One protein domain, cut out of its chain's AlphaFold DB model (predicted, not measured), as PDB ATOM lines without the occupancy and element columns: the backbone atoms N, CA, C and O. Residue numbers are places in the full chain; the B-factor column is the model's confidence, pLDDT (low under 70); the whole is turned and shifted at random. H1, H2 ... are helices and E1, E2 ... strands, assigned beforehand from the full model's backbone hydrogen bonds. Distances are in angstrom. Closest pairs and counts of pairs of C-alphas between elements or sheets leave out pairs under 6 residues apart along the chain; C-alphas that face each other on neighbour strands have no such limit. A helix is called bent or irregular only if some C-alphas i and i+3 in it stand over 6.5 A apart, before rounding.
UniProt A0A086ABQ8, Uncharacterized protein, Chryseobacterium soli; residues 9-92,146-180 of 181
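Overview. This is residues 9 to 92 and 146 to 180 of the 181 residues of an uncharacterized protein of Chryseobacterium soli (UniProt A0A086ABQ8). A four-stranded antiparallel sheet has three longer helices packed together beyond one face: H2 and H4 come nearest to the sheet, and H3 packs on both of them farther out. Two short helices, H1 and H5, lie at the opposite end of the longest axis from H3. The printed part has 119 residues, with five named helices and four named strands in the order E1 H1 E2 H2 E3 H3 H4 E4 H5; the sheet runs E2 E1 E4 E3, and the class is mixed, helices and strands. The whole is compact, with a radius of gyration of the C-alphas of 14.1 A, and spans 41 by 33 by 32 A.

Arrangement. In the sheet, the inner strands E1, residues 9 to 12, and E4, residues 167 to 171, are antiparallel neighbours, with N 10 and O 170 2.8 A apart. The edge strand E2, residues 30 to 34, is antiparallel to E1, with N 11 and O 31 at 2.8 A. The other edge strand, E3, residues 67 to 69, is antiparallel to E4, with N 67 and O 169 at 2.8 A. H2, residues 46 to 61, is on the sheet at a height over the sheet of 7.1 A and runs across the strands, at 84 degrees to E2 on the local plane; the closest C-alphas of H2 and E2 are those of Phe 47 and Arg 34, 6.1 A apart. H2 is irregular, with C-alphas 57 and 60 9.4 A apart, and has a kink of 59 degrees near residue 55. H4, residues 147 to 162, only grazes the sheet, with its residues 153 to 161. H3, residues 75 to 89, is not on the sheet. H3 and H4 touch at a shallow tilt of 23 degrees, opposite ways, closest at the C-alphas of Val 78 and Lys 158, 5.9 A. H2 and H3 touch at a steep tilt of 42 degrees, closest at the C-alphas of Val 53 and Ala 80, 6.5 A. H2 touches H4 with residues 46 to 50 alone, closest at the C-alphas of Glu 46 and Leu 150, 5.4 A. H1, residues 16 to 19, only grazes the sheet, with residues 16 to 17, and H5, residues 174 to 179, is not on it. Every O i to N i+4 pair is within hydrogen-bond range in H3, H4 and H5, and 10 of 12 are in H2; H1 is too short for such a pair.

Along the chain. E1 begins at C-alpha 9, (287.241, 339.765, 198.597). E2 and E4 are each 13.2 A from first to last C-alpha, H2 20.9 A, H3 21.1 A and H4 21.9 A. H4 begins at C-alpha 147, (275.045, 350.892, 208.738), and H5 ends at C-alpha 179, (299.719, 343.792, 203.441).

Size, cuts and confidence. The C-alphas farthest apart are those of Lys 18 and Lys 92, 41.9 A. Residues 93 to 145 are not printed, and C-alphas 92 and 146 are 13.1 A apart across the cut. The link from E2 to H2 is long, 11 residues. Mean pLDDT of the printed part is 83.0; residues 21 to 30, 39 to 44, 146, 177 and 179 to 180 are under 70.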
ATOM      1  N   LEU A   9     287.341 339.352 199.998       84.50
ATOM      2  CA  LEU A   9     287.241 339.765 198.597       84.50
ATOM      3  C   LEU A   9     287.625 341.238 198.438       84.50
ATOM      4  O   LEU A   9     287.358 342.068 199.311       84.50
ATOM      5  N   LEU A  10     288.183 341.564 197.277       85.75
ATOM      6  CA  LEU A  10     288.540 342.907 196.840       85.75
ATOM      7  C   LEU A  10     287.574 343.367 195.752       85.75
ATOM      8  O   LEU A  10     287.532 342.789 194.673       85.75
ATOM      9  N   LEU A  11     286.822 344.429 196.017       88.44
ATOM     10  CA  LEU A  11     285.913 345.048 195.058       88.44
ATOM     11  C   LEU A  11     286.539 346.322 194.526       88.44
ATOM     12  O   LEU A  11     286.812 347.208 195.321       88.44
ATOM     13  N   SER A  12     286.764 346.453 193.226       87.88
ATOM     14  CA  SER A  12     287.523 347.569 192.653       87.88
ATOM     15  C   SER A  12     286.963 348.010 191.306       87.88
ATOM     16  O   SER A  12     286.484 347.193 190.527       87.88
ATOM     17  N   ILE A  13     287.086 349.302 190.994       88.75
ATOM     18  CA  ILE A  13     286.735 349.855 189.669       88.75
ATOM     19  C   ILE A  13     287.842 349.680 188.616       88.75
ATOM     20  O   ILE A  13     287.778 350.217 187.512       88.75
ATOM     21  N   GLN A  14     288.910 348.968 188.971       84.38
ATOM     22  CA  GLN A  14     290.007 348.601 188.082       84.38
ATOM     23  C   GLN A  14     290.518 347.199 188.409       84.38
ATOM     24  O   GLN A  14     290.397 346.749 189.550       84.38
ATOM     25  N   ASP A  15     291.183 346.566 187.444       83.12
ATOM     26  CA  ASP A  15     291.905 345.312 187.657       83.12
ATOM     27  C   ASP A  15     293.008 345.530 188.708       83.12
ATOM     28  O   ASP A  15     294.041 346.157 188.432       83.12
ATOM     29  N   TYR A  16     292.750 345.063 189.932       78.44
ATOM     30  CA  TYR A  16     293.631 345.288 191.074       78.44
ATOM     31  C   TYR A  16     294.933 344.490 190.941       78.44
ATOM     32  O   TYR A  16     295.988 344.985 191.335       78.44
ATOM     33  N   LYS A  17     294.881 343.290 190.346       77.81
ATOM     34  CA  LYS A  17     296.048 342.409 190.196       77.81
ATOM     35  C   LYS A  17     297.097 343.040 189.289       77.81
ATOM     36  O   LYS A  17     298.286 342.809 189.470       77.81
ATOM     37  N   LYS A  18     296.663 343.872 188.339       81.00
ATOM     38  CA  LYS A  18     297.563 344.611 187.442       81.00
ATOM     39  C   LYS A  18     297.972 345.980 187.974       81.00
ATOM     40  O   LYS A  18     299.108 346.390 187.767       81.00
ATOM     41  N   ASN A  19     297.056 346.699 188.624       76.81
ATOM     42  CA  ASN A  19     297.227 348.133 188.898       76.81
ATOM     43  C   ASN A  19     297.340 348.485 190.390       76.81
ATOM     44  O   ASN A  19     297.498 349.657 190.733       76.81
ATOM     45  N   GLY A  20     297.234 347.497 191.278       70.19
ATOM     46  CA  GLY A  20     297.195 347.690 192.723       70.19
ATOM     47  C   GLY A  20     295.890 348.314 193.236       70.19
ATOM     48  O   GLY A  20     294.962 348.619 192.483       70.19
ATOM     49  N   PHE A  21     295.824 348.496 194.559       66.62
ATOM     50  CA  PHE A  21     294.620 348.940 195.280       66.62
ATOM     51  C   PHE A  21     294.465 350.469 195.380       66.62
ATOM     52  O   PHE A  21     293.380 350.986 195.649       66.62
ATOM     53  N   TYR A  22     295.549 351.209 195.145       63.19
ATOM     54  CA  TYR A  22     295.585 352.665 195.258       63.19
ATOM     55  C   TYR A  22     295.852 353.305 193.904       63.19
ATOM     56  O   TYR A  22     296.604 352.781 193.082       63.19
ATOM     57  N   ASN A  23     295.261 354.473 193.676       53.88
ATOM     58  CA  ASN A  23     295.698 355.336 192.584       53.88
ATOM     59  C   ASN A  23     297.030 356.029 192.933       53.88
ATOM     60  O   ASN A  23     297.489 355.995 194.074       53.88
ATOM     61  N   SER A  24     297.623 356.737 191.969       47.47
ATOM     62  CA  SER A  24     298.839 357.547 192.167       47.47
ATOM     63  C   SER A  24     298.710 358.659 193.224       47.47
ATOM     64  O   SER A  24     299.702 359.290 193.572       47.47
ATOM     65  N   LYS A  25     297.500 358.902 193.743       48.72
ATOM     66  CA  LYS A  25     297.170 359.872 194.795       48.72
ATOM     67  C   LYS A  25     296.789 359.206 196.131       48.72
ATOM     68  O   LYS A  25     296.259 359.889 197.000       48.72
ATOM     69  N   ILE A  26     297.036 357.900 196.306       53.03
ATOM     70  CA  ILE A  26     296.750 357.132 197.539       53.03
ATOM     71  C   ILE A  26     295.241 357.088 197.885       53.03
ATOM     72  O   ILE A  26     294.851 356.782 199.006       53.03
ATOM     73  N   ALA A  27     294.348 357.336 196.922       47.72
ATOM     74  CA  ALA A  27     292.922 357.088 197.132       47.72
ATOM     75  C   ALA A  27     292.627 355.589 196.933       47.72
ATOM     76  O   ALA A  27     293.072 355.033 195.916       47.72
ATOM     77  N   PRO A  28     291.898 354.932 197.858       58.03
ATOM     78  CA  PRO A  28     291.495 353.544 197.686       58.03
ATOM     79  C   PRO A  28     290.573 353.446 196.469       58.03
ATOM     80  O   PRO A  28     289.581 354.167 196.371       58.03
ATOM     81  N   LYS A  29     290.916 352.577 195.515       61.81
ATOM     82  CA  LYS A  29     290.080 352.303 194.333       61.81
ATOM     83  C   LYS A  29     289.137 351.119 194.534       61.81
ATOM     84  O   LYS A  29     288.469 350.699 193.588       61.81
ATOM     85  N   GLY A  30     289.083 350.598 195.755       68.50
ATOM     86  CA  GLY A  30     288.268 349.454 196.082       68.50
ATOM     87  C   GLY A  30     287.885 349.340 197.549       68.50
ATOM     88  O   GLY A  30     288.288 350.144 198.390       68.50
ATOM     89  N   TYR A  31     287.098 348.310 197.828       77.69
ATOM     90  CA  TYR A  31     286.568 347.942 199.129       77.69
ATOM     91  C   TYR A  31     286.901 346.493 199.443       77.69
ATOM     92  O   TYR A  31     286.983 345.659 198.545       77.69
ATOM     93  N   TYR A  32     287.036 346.198 200.729       78.00
ATOM     94  CA  TYR A  32     287.195 344.838 201.219       78.00
ATOM     95  C   TYR A  32     285.835 344.305 201.676       78.00
ATOM     96  O   TYR A  32     285.088 345.004 202.372       78.00
ATOM     97  N   CYS A  33     285.529 343.065 201.314       81.69
ATOM     98  CA  CYS A  33     284.426 342.299 201.883       81.69
ATOM     99  C   CYS A  33     285.017 341.100 202.612       81.69
ATOM    100  O   CYS A  33     285.667 340.277 201.981       81.69
ATOM    101  N   ARG A  34     284.821 340.999 203.928       80.44
ATOM    102  CA  ARG A  34     285.332 339.860 204.698       80.44
ATOM    103  C   ARG A  34     284.572 338.586 204.333       80.44
ATOM    104  O   ARG A  34     283.384 338.641 204.032       80.44
ATOM    105  N   LEU A  35     285.277 337.461 204.350       80.31
ATOM    106  CA  LEU A  35     284.715 336.131 204.103       80.31
ATOM    107  C   LEU A  35     284.285 335.432 205.398       80.31
ATOM    108  O   LEU A  35     283.476 334.511 205.360       80.31
ATOM    109  N   ARG A  36     284.802 335.878 206.547       79.00
ATOM    110  CA  ARG A  36     284.428 335.375 207.873       79.00
ATOM    111  C   ARG A  36     283.568 336.379 208.627       79.00
ATOM    112  O   ARG A  36     283.757 337.588 208.477       79.00
ATOM    113  N   ASP A  37     282.702 335.845 209.481       73.50
ATOM    114  CA  ASP A  37     281.846 336.638 210.356       73.50
ATOM    115  C   ASP A  37     282.679 337.459 211.350       73.50
ATOM    116  O   ASP A  37     283.753 337.045 211.819       73.50
ATOM    117  N   TYR A  38     282.186 338.647 211.687       70.44
ATOM    118  CA  TYR A  38     282.859 339.524 212.631       70.44
ATOM    119  C   TYR A  38     282.749 338.999 214.072       70.44
ATOM    120  O   TYR A  38     281.673 338.926 214.658       70.44
ATOM    121  N   GLN A  39     283.889 338.672 214.686       67.38
ATOM    122  CA  GLN A  39     283.922 337.993 215.993       67.38
ATOM    123  C   GLN A  39     283.513 338.874 217.188       67.38
ATOM    124  O   GLN A  39     283.071 338.354 218.210       67.38
ATOM    125  N   ASN A  40     283.659 340.198 217.089       58.06
ATOM    126  CA  ASN A  40     283.421 341.118 218.202       58.06
ATOM    127  C   ASN A  40     282.109 341.878 217.994       58.06
ATOM    128  O   ASN A  40     282.117 342.962 217.431       58.06
ATOM    129  N   ASN A  41     281.002 341.341 218.507       56.44
ATOM    130  CA  ASN A  41     279.636 341.861 218.347       56.44
ATOM    131  C   ASN A  41     278.984 341.461 216.999       56.44
ATOM    132  O   ASN A  41     279.019 342.235 216.042       56.44
ATOM    133  N   PRO A  42     278.410 340.242 216.922       54.19
ATOM    134  CA  PRO A  42     277.832 339.679 215.694       54.19
ATOM    135  C   PRO A  42     276.466 340.281 215.330       54.19
ATOM    136  O   PRO A  42     275.927 340.037 214.254       54.19
ATOM    137  N   GLU A  43     275.862 341.056 216.230       57.06
ATOM    138  CA  GLU A  43     274.564 341.664 215.984       57.06
ATOM    139  C   GLU A  43     274.738 342.943 215.143       57.06
ATOM    140  O   GLU A  43     275.229 343.962 215.620       57.06
ATOM    141  N   TRP A  44     274.306 342.878 213.878       63.75
ATOM    142  CA  TRP A  44     274.109 344.015 212.963       63.75
ATOM    143  C   TRP A  44     275.375 344.775 212.498       63.75
ATOM    144  O   TRP A  44     275.485 346.003 212.616       63.75
ATOM    145  N   ASN A  45     276.304 344.055 211.865       73.31
ATOM    146  CA  ASN A  45     277.588 344.567 211.378       73.31
ATOM    147  C   ASN A  45     277.641 344.744 209.834       73.31
ATOM    148  O   ASN A  45     277.161 343.895 209.096       73.31
ATOM    149  N   GLU A  46     278.270 345.807 209.301       75.56
ATOM    150  CA  GLU A  46     278.448 346.018 207.845       75.56
ATOM    151  C   GLU A  46     279.241 344.915 207.174       75.56
ATOM    152  O   GLU A  46     279.035 344.683 205.986       75.56
ATOM    153  N   PHE A  47     280.215 344.337 207.877       78.12
ATOM    154  CA  PHE A  47     281.099 343.340 207.301       78.12
ATOM    155  C   PHE A  47     280.266 342.103 207.003       78.12
ATOM    156  O   PHE A  47     280.304 341.615 205.877       78.12
ATOM    157  N   ASP A  48     279.420 341.726 207.959       84.38
ATOM    158  CA  ASP A  48     278.474 340.628 207.823       84.38
ATOM    159  C   ASP A  48     277.385 340.979 206.798       84.38
ATOM    160  O   ASP A  48     277.108 340.183 205.912       84.38
ATOM    161  N   PHE A  49     276.870 342.215 206.767       87.62
ATOM    162  CA  PHE A  49     275.903 342.622 205.737       87.62
ATOM    163  C   PHE A  49     276.462 342.587 204.312       87.62
ATOM    164  O   PHE A  49     275.748 342.194 203.391       87.62
ATOM    165  N   LYS A  50     277.713 343.020 204.103       89.06
ATOM    166  CA  LYS A  50     278.386 342.915 202.798       89.06
ATOM    167  C   LYS A  50     278.559 341.444 202.435       89.06
ATOM    168  O   LYS A  50     278.207 341.069 201.321       89.06
ATOM    169  N   LYS A  51     279.055 340.633 203.377       90.06
ATOM    170  CA  LYS A  51     279.232 339.188 203.214       90.06
ATOM    171  C   LYS A  51     277.924 338.524 202.804       90.06
ATOM    172  O   LYS A  51     277.894 337.942 201.734       90.06
ATOM    173  N   GLU A  52     276.846 338.709 203.561       91.19
ATOM    174  CA  GLU A  52     275.523 338.148 203.261       91.19
ATOM    175  C   GLU A  52     275.055 338.494 201.839       91.19
ATOM    176  O   GLU A  52     274.582 337.624 201.112       91.19
ATOM    177  N   VAL A  53     275.228 339.752 201.409       93.94
ATOM    178  CA  VAL A  53     274.849 340.169 200.051       93.94
ATOM    179  C   VAL A  53     275.704 339.480 198.989       93.94
ATOM    180  O   VAL A  53     275.170 338.997 197.994       93.94
ATOM    181  N   PHE A  54     277.025 339.421 199.161       93.44
ATOM    182  CA  PHE A  54     277.894 338.779 198.171       93.44
ATOM    183  C   PHE A  54     277.809 337.248 198.202       93.44
ATOM    184  O   PHE A  54     277.964 336.630 197.152       93.44
ATOM    185  N   GLU A  55     277.507 336.642 199.348       93.31
ATOM    186  CA  GLU A  55     277.161 335.224 199.470       93.31
ATOM    187  C   GLU A  55     275.881 334.912 198.684       93.31
ATOM    188  O   GLU A  55     275.873 333.971 197.894       93.31
ATOM    189  N   GLU A  56     274.829 335.730 198.822       95.19
ATOM    190  CA  GLU A  56     273.575 335.566 198.067       95.19
ATOM    191  C   GLU A  56     273.794 335.726 196.553       95.19
ATOM    192  O   GLU A  56     273.256 334.953 195.761       95.19
ATOM    193  N   LEU A  57     274.594 336.714 196.140       95.12
ATOM    194  CA  LEU A  57     274.810 337.026 194.726       95.12
ATOM    195  C   LEU A  57     275.754 336.056 194.008       95.12
ATOM    196  O   LEU A  57     275.542 335.772 192.832       95.12
ATOM    197  N   LEU A  58     276.819 335.605 194.676       92.94
ATOM    198  CA  LEU A  58     277.872 334.785 194.061       92.94
ATOM    199  C   LEU A  58     277.704 333.288 194.361       92.94
ATOM    200  O   LEU A  58     278.326 332.461 193.696       92.94
ATOM    201  N   GLY A  59     276.868 332.923 195.337       92.12
ATOM    202  CA  GLY A  59     276.545 331.537 195.662       92.12
ATOM    203  C   GLY A  59     277.786 330.697 195.961       92.12
ATOM    204  O   GLY A  59     278.644 331.079 196.754       92.12
ATOM    205  N   GLU A  60     277.899 329.540 195.304       90.81
ATOM    206  CA  GLU A  60     279.022 328.618 195.510       90.81
ATOM    207  C   GLU A  60     280.382 329.204 195.109       90.81
ATOM    208  O   GLU A  60     281.403 328.705 195.587       90.81
ATOM    209  N   ASP A  61     280.412 330.241 194.271       90.25
ATOM    210  CA  ASP A  61     281.643 330.873 193.799       90.25
ATOM    211  C   ASP A  61     282.150 331.989 194.730       90.25
ATOM    212  O   ASP A  61     283.252 332.517 194.527       90.25
ATOM    213  N   PHE A  62     281.389 332.338 195.777       89.69
ATOM    214  CA  PHE A  62     281.802 333.315 196.782       89.69
ATOM    215  C   PHE A  62     283.157 332.932 197.399       89.69
ATOM    216  O   PHE A  62     283.330 331.847 197.953       89.69
ATOM    217  N   GLY A  63     284.150 333.821 197.276       85.56
ATOM    218  CA  GLY A  63     285.502 333.590 197.798       85.56
ATOM    219  C   GLY A  63     286.382 332.643 196.972       85.56
ATOM    220  O   GLY A  63     287.516 332.400 197.379       85.56
ATOM    221  N   LYS A  64     285.908 332.113 195.833       87.25
ATOM    222  CA  LYS A  64     286.641 331.104 195.037       87.25
ATOM    223  C   LYS A  64     287.150 331.614 193.694       87.25
ATOM    224  O   LYS A  64     288.243 331.232 193.279       87.25
ATOM    225  N   HIS A  65     286.383 332.475 193.030       88.25
ATOM    226  CA  HIS A  65     286.686 332.952 191.682       88.25
ATOM    227  C   HIS A  65     286.692 334.479 191.601       88.25
ATOM    228  O   HIS A  65     286.003 335.166 192.357       88.25
ATOM    229  N   ASP A  66     287.482 335.012 190.667       90.44
ATOM    230  CA  ASP A  66     287.403 336.422 190.299       90.44
ATOM    231  C   ASP A  66     286.222 336.646 189.348       90.44
ATOM    232  O   ASP A  66     285.970 335.846 188.448       90.44
ATOM    233  N   PHE A  67     285.565 337.791 189.491       93.38
ATOM    234  CA  PHE A  67     284.490 338.254 188.630       93.38
ATOM    235  C   PHE A  67     284.847 339.599 188.014       93.38
ATOM    236  O   PHE A  67     285.427 340.479 188.658       93.38
ATOM    237  N   TYR A  68     284.434 339.766 186.763       94.94
ATOM    238  CA  TYR A  68     284.488 341.025 186.043       94.94
ATOM    239  C   TYR A  68     283.102 341.344 185.502       94.94
ATOM    240  O   TYR A  68     282.497 340.526 184.810       94.94
ATOM    241  N   TYR A  69     282.640 342.551 185.797       96.06
ATOM    242  CA  TYR A  69     281.425 343.113 185.244       96.06
ATOM    243  C   TYR A  69     281.774 344.326 184.391       96.06
ATOM    244  O   TYR A  69     282.455 345.255 184.842       96.06
ATOM    245  N   GLU A  70     281.281 344.319 183.158       95.94
ATOM    246  CA  GLU A  70     281.421 345.439 182.238       95.94
ATOM    247  C   GLU A  70     280.718 346.695 182.787       95.94
ATOM    248  O   GLU A  70     279.767 346.584 183.577       95.94
ATOM    249  N   PRO A  71     281.151 347.900 182.376       95.50
ATOM    250  CA  PRO A  71     280.436 349.142 182.651       95.50
ATOM    251  C   PRO A  71     278.918 349.016 182.486       95.50
ATOM    252  O   PRO A  71     278.442 348.483 181.488       95.50
ATOM    253  N   ASN A  72     278.161 349.538 183.452       91.88
ATOM    254  CA  ASN A  72     276.692 349.556 183.448       91.88
ATOM    255  C   ASN A  72     275.992 348.175 183.486       91.88
ATOM    256  O   ASN A  72     274.781 348.114 183.308       91.88
ATOM    257  N   THR A  73     276.702 347.067 183.743       96.62
ATOM    258  CA  THR A  73     276.085 345.716 183.804       96.62
ATOM    259  C   THR A  73     275.817 345.202 185.221       96.62
ATOM    260  O   THR A  73     275.117 344.208 185.402       96.62
ATOM    261  N   TRP A  74     276.344 345.877 186.243       96.38
ATOM    262  CA  TRP A  74     276.353 345.395 187.628       96.38
ATOM    263  C   TRP A  74     275.371 346.123 188.558       96.38
ATOM    264  O   TRP A  74     275.535 346.110 189.778       96.38
ATOM    265  N   GLU A  75     274.310 346.721 188.009       96.88
ATOM    266  CA  GLU A  75     273.278 347.420 188.793       96.88
ATOM    267  C   GLU A  75     272.674 346.542 189.894       96.88
ATOM    268  O   GLU A  75     272.384 347.012 190.994       96.88
ATOM    269  N   PHE A  76     272.527 345.245 189.618       97.44
ATOM    270  CA  PHE A  76     271.959 344.277 190.552       97.44
ATOM    271  C   PHE A  76     272.726 344.220 191.886       97.44
ATOM    272  O   PHE A  76     272.115 344.014 192.932       97.44
ATOM    273  N   ILE A  77     274.040 344.481 191.883       96.12
ATOM    274  CA  ILE A  77     274.857 344.558 193.103       96.12
ATOM    275  C   ILE A  77     274.490 345.809 193.905       96.12
ATOM    276  O   ILE A  77     274.305 345.740 195.120       96.12
ATOM    277  N   VAL A  78     274.340 346.954 193.230       96.38
ATOM    278  CA  VAL A  78     273.913 348.215 193.862       96.38
ATOM    279  C   VAL A  78     272.532 348.041 194.497       96.38
ATOM    280  O   VAL A  78     272.334 348.410 195.658       96.38
ATOM    281  N   GLN A  79     271.602 347.423 193.770       97.75
ATOM    282  CA  GLN A  79     270.243 347.148 194.239       97.75
ATOM    283  C   GLN A  79     270.223 346.178 195.429       97.75
ATOM    284  O   GLN A  79     269.465 346.397 196.377       97.75
ATOM    285  N   ALA A  80     271.067 345.142 195.433       97.50
ATOM    286  CA  ALA A  80     271.149 344.187 196.538       97.50
ATOM    287  C   ALA A  80     271.662 344.838 197.834       97.50
ATOM    288  O   ALA A  80     271.077 344.646 198.902       97.50
ATOM    289  N   ILE A  81     272.693 345.686 197.743       95.44
ATOM    290  CA  ILE A  81     273.178 346.448 198.902       95.44
ATOM    291  C   ILE A  81     272.109 347.435 199.394       95.44
ATOM    292  O   ILE A  81     271.884 347.541 200.602       95.44
ATOM    293  N   GLU A  82     271.403 348.126 198.492       96.94
ATOM    294  CA  GLU A  82     270.301 349.016 198.879       96.94
ATOM    295  C   GLU A  82     269.192 348.259 199.620       96.94
ATOM    296  O   GLU A  82     268.727 348.704 200.674       96.94
ATOM    297  N   LYS A  83     268.788 347.097 199.093       96.25
ATOM    298  CA  LYS A  83     267.802 346.208 199.718       96.25
ATOM    299  C   LYS A  83     268.241 345.838 201.133       96.25
ATOM    300  O   LYS A  83     267.441 345.985 202.059       96.25
ATOM    301  N   LYS A  84     269.511 345.468 201.325       93.62
ATOM    302  CA  LYS A  84     270.053 345.137 202.648       93.62
ATOM    303  C   LYS A  84     269.995 346.320 203.615       93.62
ATOM    304  O   LYS A  84     269.543 346.161 204.747       93.62
ATOM    305  N   ILE A  85     270.360 347.526 203.170       92.38
ATOM    306  CA  ILE A  85     270.216 348.752 203.979       92.38
ATOM    307  C   ILE A  85     268.750 348.949 204.389       92.38
ATOM    308  O   ILE A  85     268.463 349.180 205.565       92.38
ATOM    309  N   ARG A  86     267.801 348.813 203.454       93.12
ATOM    310  CA  ARG A  86     266.362 348.958 203.737       93.12
ATOM    311  C   ARG A  86     265.851 347.923 204.735       93.12
ATOM    312  O   ARG A  86     265.016 348.261 205.570       93.12
ATOM    313  N   GLU A  87     266.328 346.685 204.668       91.25
ATOM    314  CA  GLU A  87     265.991 345.639 205.637       91.25
ATOM    315  C   GLU A  87     266.459 345.999 207.045       91.25
ATOM    316  O   GLU A  87     265.657 345.943 207.978       91.25
ATOM    317  N   VAL A  88     267.700 346.467 207.189       86.81
ATOM    318  CA  VAL A  88     268.235 346.932 208.478       86.81
ATOM    319  C   VAL A  88     267.434 348.118 209.019       86.81
ATOM    320  O   VAL A  88     267.113 348.172 210.208       86.81
ATOM    321  N   LEU A  89     267.044 349.054 208.152       87.88
ATOM    322  CA  LEU A  89     266.266 350.232 208.540       87.88
ATOM    323  C   LEU A  89     264.858 349.905 209.058       87.88
ATOM    324  O   LEU A  89     264.328 350.693 209.841       87.88
ATOM    325  N   LYS A  90     264.256 348.757 208.703       88.56
ATOM    326  CA  LYS A  90     262.949 348.333 209.258       88.56
ATOM    327  C   LYS A  90     262.986 348.154 210.777       88.56
ATOM    328  O   LYS A  90     261.958 348.307 211.429       88.56
ATOM    329  N   MET A  91     264.161 347.858 211.329       83.81
ATOM    330  CA  MET A  91     264.373 347.672 212.766       83.81
ATOM    331  C   MET A  91     264.716 348.979 213.493       83.81
ATOM    332  O   MET A  91     264.786 349.006 214.721       83.81
ATOM    333  N   LYS A  92     264.956 350.072 212.758       83.69
ATOM    334  CA  LYS A  92     265.319 351.376 213.323       83.69
ATOM    335  C   LYS A  92     264.088 352.280 213.389       83.69
ATOM    336  O   LYS A  92     263.220 352.274 212.516       83.69
ATOM    337  N   ASN A 146     277.343 349.667 212.128       63.31
ATOM    338  CA  ASN A 146     278.083 349.733 210.873       63.31
ATOM    339  C   ASN A 146     277.215 350.090 209.628       63.31
ATOM    340  O   ASN A 146     277.700 350.184 208.504       63.31
ATOM    341  N   LEU A 147     275.923 350.399 209.804       80.00
ATOM    342  CA  LEU A 147     275.045 350.892 208.738       80.00
ATOM    343  C   LEU A 147     275.557 352.183 208.076       80.00
ATOM    344  O   LEU A 147     275.365 352.358 206.878       80.00
ATOM    345  N   ASN A 148     276.232 353.074 208.816       80.81
ATOM    346  CA  ASN A 148     276.829 354.286 208.232       80.81
ATOM    347  C   ASN A 148     277.884 353.944 207.175       80.81
ATOM    348  O   ASN A 148     277.874 354.500 206.082       80.81
ATOM    349  N   TYR A 149     278.777 353.010 207.478       82.00
ATOM    350  CA  TYR A 149     279.797 352.574 206.534       82.00
ATOM    351  C   TYR A 149     279.212 351.713 205.411       82.00
ATOM    352  O   TYR A 149     279.655 351.843 204.271       82.00
ATOM    353  N   LEU A 150     278.187 350.891 205.683       86.94
ATOM    354  CA  LEU A 150     277.440 350.208 204.620       86.94
ATOM    355  C   LEU A 150     276.782 351.224 203.668       86.94
ATOM    356  O   LEU A 150     276.872 351.062 202.455       86.94
ATOM    357  N   GLN A 151     276.199 352.306 204.193       89.12
ATOM    358  CA  GLN A 151     275.656 353.413 203.401       89.12
ATOM    359  C   GLN A 151     276.757 354.141 202.613       89.12
ATOM    360  O   GLN A 151     276.552 354.463 201.447       89.12
ATOM    361  N   MET A 152     277.933 354.387 203.202       87.56
ATOM    362  CA  MET A 152     279.076 354.984 202.491       87.56
ATOM    363  C   MET A 152     279.576 354.088 201.350       87.56
ATOM    364  O   MET A 152     279.871 354.579 200.256       87.56
ATOM    365  N   PHE A 153     279.650 352.781 201.598       88.50
ATOM    366  CA  PHE A 153     279.974 351.775 200.593       88.50
ATOM    367  C   PHE A 153     278.943 351.781 199.462       88.50
ATOM    368  O   PHE A 153     279.323 351.932 198.304       88.50
ATOM    369  N   TYR A 154     277.651 351.727 199.795       93.12
ATOM    370  CA  TYR A 154     276.557 351.837 198.830       93.12
ATOM    371  C   TYR A 154     276.646 353.115 197.995       93.12
ATOM    372  O   TYR A 154     276.605 353.038 196.773       93.12
ATOM    373  N   ASN A 155     276.814 354.280 198.628       92.50
ATOM    374  CA  ASN A 155     276.890 355.562 197.927       92.50
ATOM    375  C   ASN A 155     278.038 355.572 196.916       92.50
ATOM    376  O   ASN A 155     277.895 356.103 195.818       92.50
ATOM    377  N   THR A 156     279.171 354.966 197.275       90.69
ATOM    378  CA  THR A 156     280.326 354.914 196.378       90.69
ATOM    379  C   THR A 156     280.137 353.895 195.262       90.69
ATOM    380  O   THR A 156     280.447 354.207 194.117       90.69
ATOM    381  N   LEU A 157     279.585 352.714 195.556       92.12
ATOM    382  CA  LEU A 157     279.199 351.751 194.524       92.12
ATOM    383  C   LEU A 157     278.216 352.377 193.534       92.12
ATOM    384  O   LEU A 157     278.464 352.359 192.335       92.12
ATOM    385  N   LYS A 158     277.140 352.990 194.028       94.44
ATOM    386  CA  LYS A 158     276.131 353.642 193.195       94.44
ATOM    387  C   LYS A 158     276.740 354.725 192.313       94.44
ATOM    388  O   LYS A 158     276.520 354.707 191.109       94.44
ATOM    389  N   LYS A 159     277.565 355.604 192.887       93.25
ATOM    390  CA  LYS A 159     278.278 356.632 192.124       93.25
ATOM    391  C   LYS A 159     279.156 356.019 191.028       93.25
ATOM    392  O   LYS A 159     279.094 356.456 189.889       93.25
ATOM    393  N   ASN A 160     279.954 355.003 191.356       91.31
ATOM    394  CA  ASN A 160     280.837 354.357 190.384       91.31
ATOM    395  C   ASN A 160     280.048 353.674 189.253       91.31
ATOM    396  O   ASN A 160     280.488 353.693 188.106       91.31
ATOM    397  N   TYR A 161     278.890 353.087 189.568       94.25
ATOM    398  CA  TYR A 161     277.973 352.535 188.574       94.25
ATOM    399  C   TYR A 161     277.420 353.634 187.658       94.25
ATOM    400  O   TYR A 161     277.523 353.514 186.442       94.25
ATOM    401  N   GLU A 162     276.907 354.729 188.229       94.69
ATOM    402  CA  GLU A 162     276.370 355.880 187.484       94.69
ATOM    403  C   GLU A 162     277.433 356.564 186.601       94.69
ATOM    404  O   GLU A 162     277.118 357.066 185.524       94.69
ATOM    405  N   GLU A 163     278.699 356.555 187.026       93.94
ATOM    406  CA  GLU A 163     279.849 357.046 186.252       93.94
ATOM    407  C   GLU A 163     280.331 356.049 185.175       93.94
ATOM    408  O   GLU A 163     281.252 356.361 184.415       93.94
ATOM    409  N   GLY A 164     279.717 354.866 185.068       93.12
ATOM    410  CA  GLY A 164     280.026 353.870 184.042       93.12
ATOM    411  C   GLY A 164     281.347 353.136 184.264       93.12
ATOM    412  O   GLY A 164     282.000 352.730 183.300       93.12
ATOM    413  N   TYR A 165     281.781 352.960 185.512       92.88
ATOM    414  CA  TYR A 165     282.969 352.160 185.800       92.88
ATOM    415  C   TYR A 165     282.681 350.651 185.705       92.88
ATOM    416  O   TYR A 165     281.581 350.200 186.046       92.88
ATOM    417  N   PRO A 166     283.666 349.836 185.279       93.81
ATOM    418  CA  PRO A 166     283.595 348.391 185.460       93.81
ATOM    419  C   PRO A 166     283.668 348.032 186.947       93.81
ATOM    420  O   PRO A 166     284.126 348.834 187.766       93.81
ATOM    421  N   LEU A 167     283.300 346.799 187.283       93.69
ATOM    422  CA  LEU A 167     283.510 346.252 188.620       93.69
ATOM    423  C   LEU A 167     284.309 344.953 188.545       93.69
ATOM    424  O   LEU A 167     283.940 344.009 187.854       93.69
ATOM    425  N   TYR A 168     285.390 344.910 189.312       92.81
ATOM    426  CA  TYR A 168     286.193 343.724 189.559       92.81
ATOM    427  C   TYR A 168     285.907 343.262 190.982       92.81
ATOM    428  O   TYR A 168     286.096 344.037 191.919       92.81
ATOM    429  N   ILE A 169     285.456 342.021 191.147       91.94
ATOM    430  CA  ILE A 169     285.402 341.353 192.449       91.94
ATOM    431  C   ILE A 169     286.468 340.286 192.398       91.94
ATOM    432  O   ILE A 169     286.402 339.388 191.570       91.94
ATOM    433  N   SER A 170     287.479 340.399 193.233       88.50
ATOM    434  CA  SER A 170     288.621 339.519 193.130       88.50
ATOM    435  C   SER A 170     288.971 338.897 194.457       88.50
ATOM    436  O   SER A 170     288.879 339.517 195.516       88.50
ATOM    437  N   VAL A 171     289.393 337.650 194.376       87.12
ATOM    438  CA  VAL A 171     289.818 336.876 195.523       87.12
ATOM    439  C   VAL A 171     291.208 337.359 195.934       87.12
ATOM    440  O   VAL A 171     292.135 337.361 195.120       87.12
ATOM    441  N   ALA A 172     291.340 337.804 197.186       80.31
ATOM    442  CA  ALA A 172     292.599 338.316 197.706       80.31
ATOM    443  C   ALA A 172     293.654 337.214 197.796       80.31
ATOM    444  O   ALA A 172     293.380 336.105 198.255       80.31
ATOM    445  N   THR A 173     294.888 337.526 197.412       79.06
ATOM    446  CA  THR A 173     296.013 336.605 197.585       79.06
ATOM    447  C   THR A 173     296.493 336.581 199.038       79.06
ATOM    448  O   THR A 173     296.210 337.478 199.832       79.06
ATOM    449  N   ILE A 174     297.288 335.569 199.389       74.06
ATOM    450  CA  ILE A 174     297.983 335.493 200.685       74.06
ATOM    451  C   ILE A 174     298.852 336.741 200.937       74.06
ATOM    452  O   ILE A 174     298.960 337.226 202.062       74.06
ATOM    453  N   GLU A 175     299.489 337.276 199.893       73.19
ATOM    454  CA  GLU A 175     300.309 338.485 200.004       73.19
ATOM    455  C   GLU A 175     299.453 339.730 200.256       73.19
ATOM    456  O   GLU A 175     299.836 340.581 201.062       73.19
ATOM    457  N   ASP A 176     298.267 339.805 199.640       73.12
ATOM    458  CA  ASP A 176     297.300 340.875 199.896       73.12
ATOM    459  C   ASP A 176     296.872 340.881 201.373       73.12
ATOM    460  O   ASP A 176     296.834 341.940 201.998       73.12
ATOM    461  N   GLN A 177     296.643 339.706 201.969       67.69
ATOM    462  CA  GLN A 177     296.257 339.569 203.381       67.69
ATOM    463  C   GLN A 177     297.350 340.025 204.352       67.69
ATOM    464  O   GLN A 177     297.064 340.661 205.361       67.69
ATOM    465  N   LYS A 178     298.623 339.768 204.030       70.38
ATOM    466  CA  LYS A 178     299.762 340.218 204.854       70.38
ATOM    467  C   LYS A 178     299.963 341.732 204.796       70.38
ATOM    468  O   LYS A 178     300.515 342.318 205.724       70.38
ATOM    469  N   LYS A 179     299.548 342.359 203.695       65.69
ATOM    470  CA  LYS A 179     299.719 343.792 203.441       65.69
ATOM    471  C   LYS A 179     298.560 344.638 203.972       65.69
ATOM    472  O   LYS A 179     298.771 345.809 204.289       65.69
ATOM    473  N   TYR A 180     297.368 344.054 204.061       57.78
ATOM    474  CA  TYR A 180     296.127 344.730 204.437       57.78
ATOM    475  C   TYR A 180     295.370 343.937 205.528       57.78
ATOM    476  O   TYR A 180     294.324 343.364 205.222       57.78
TER     477      TYR A 180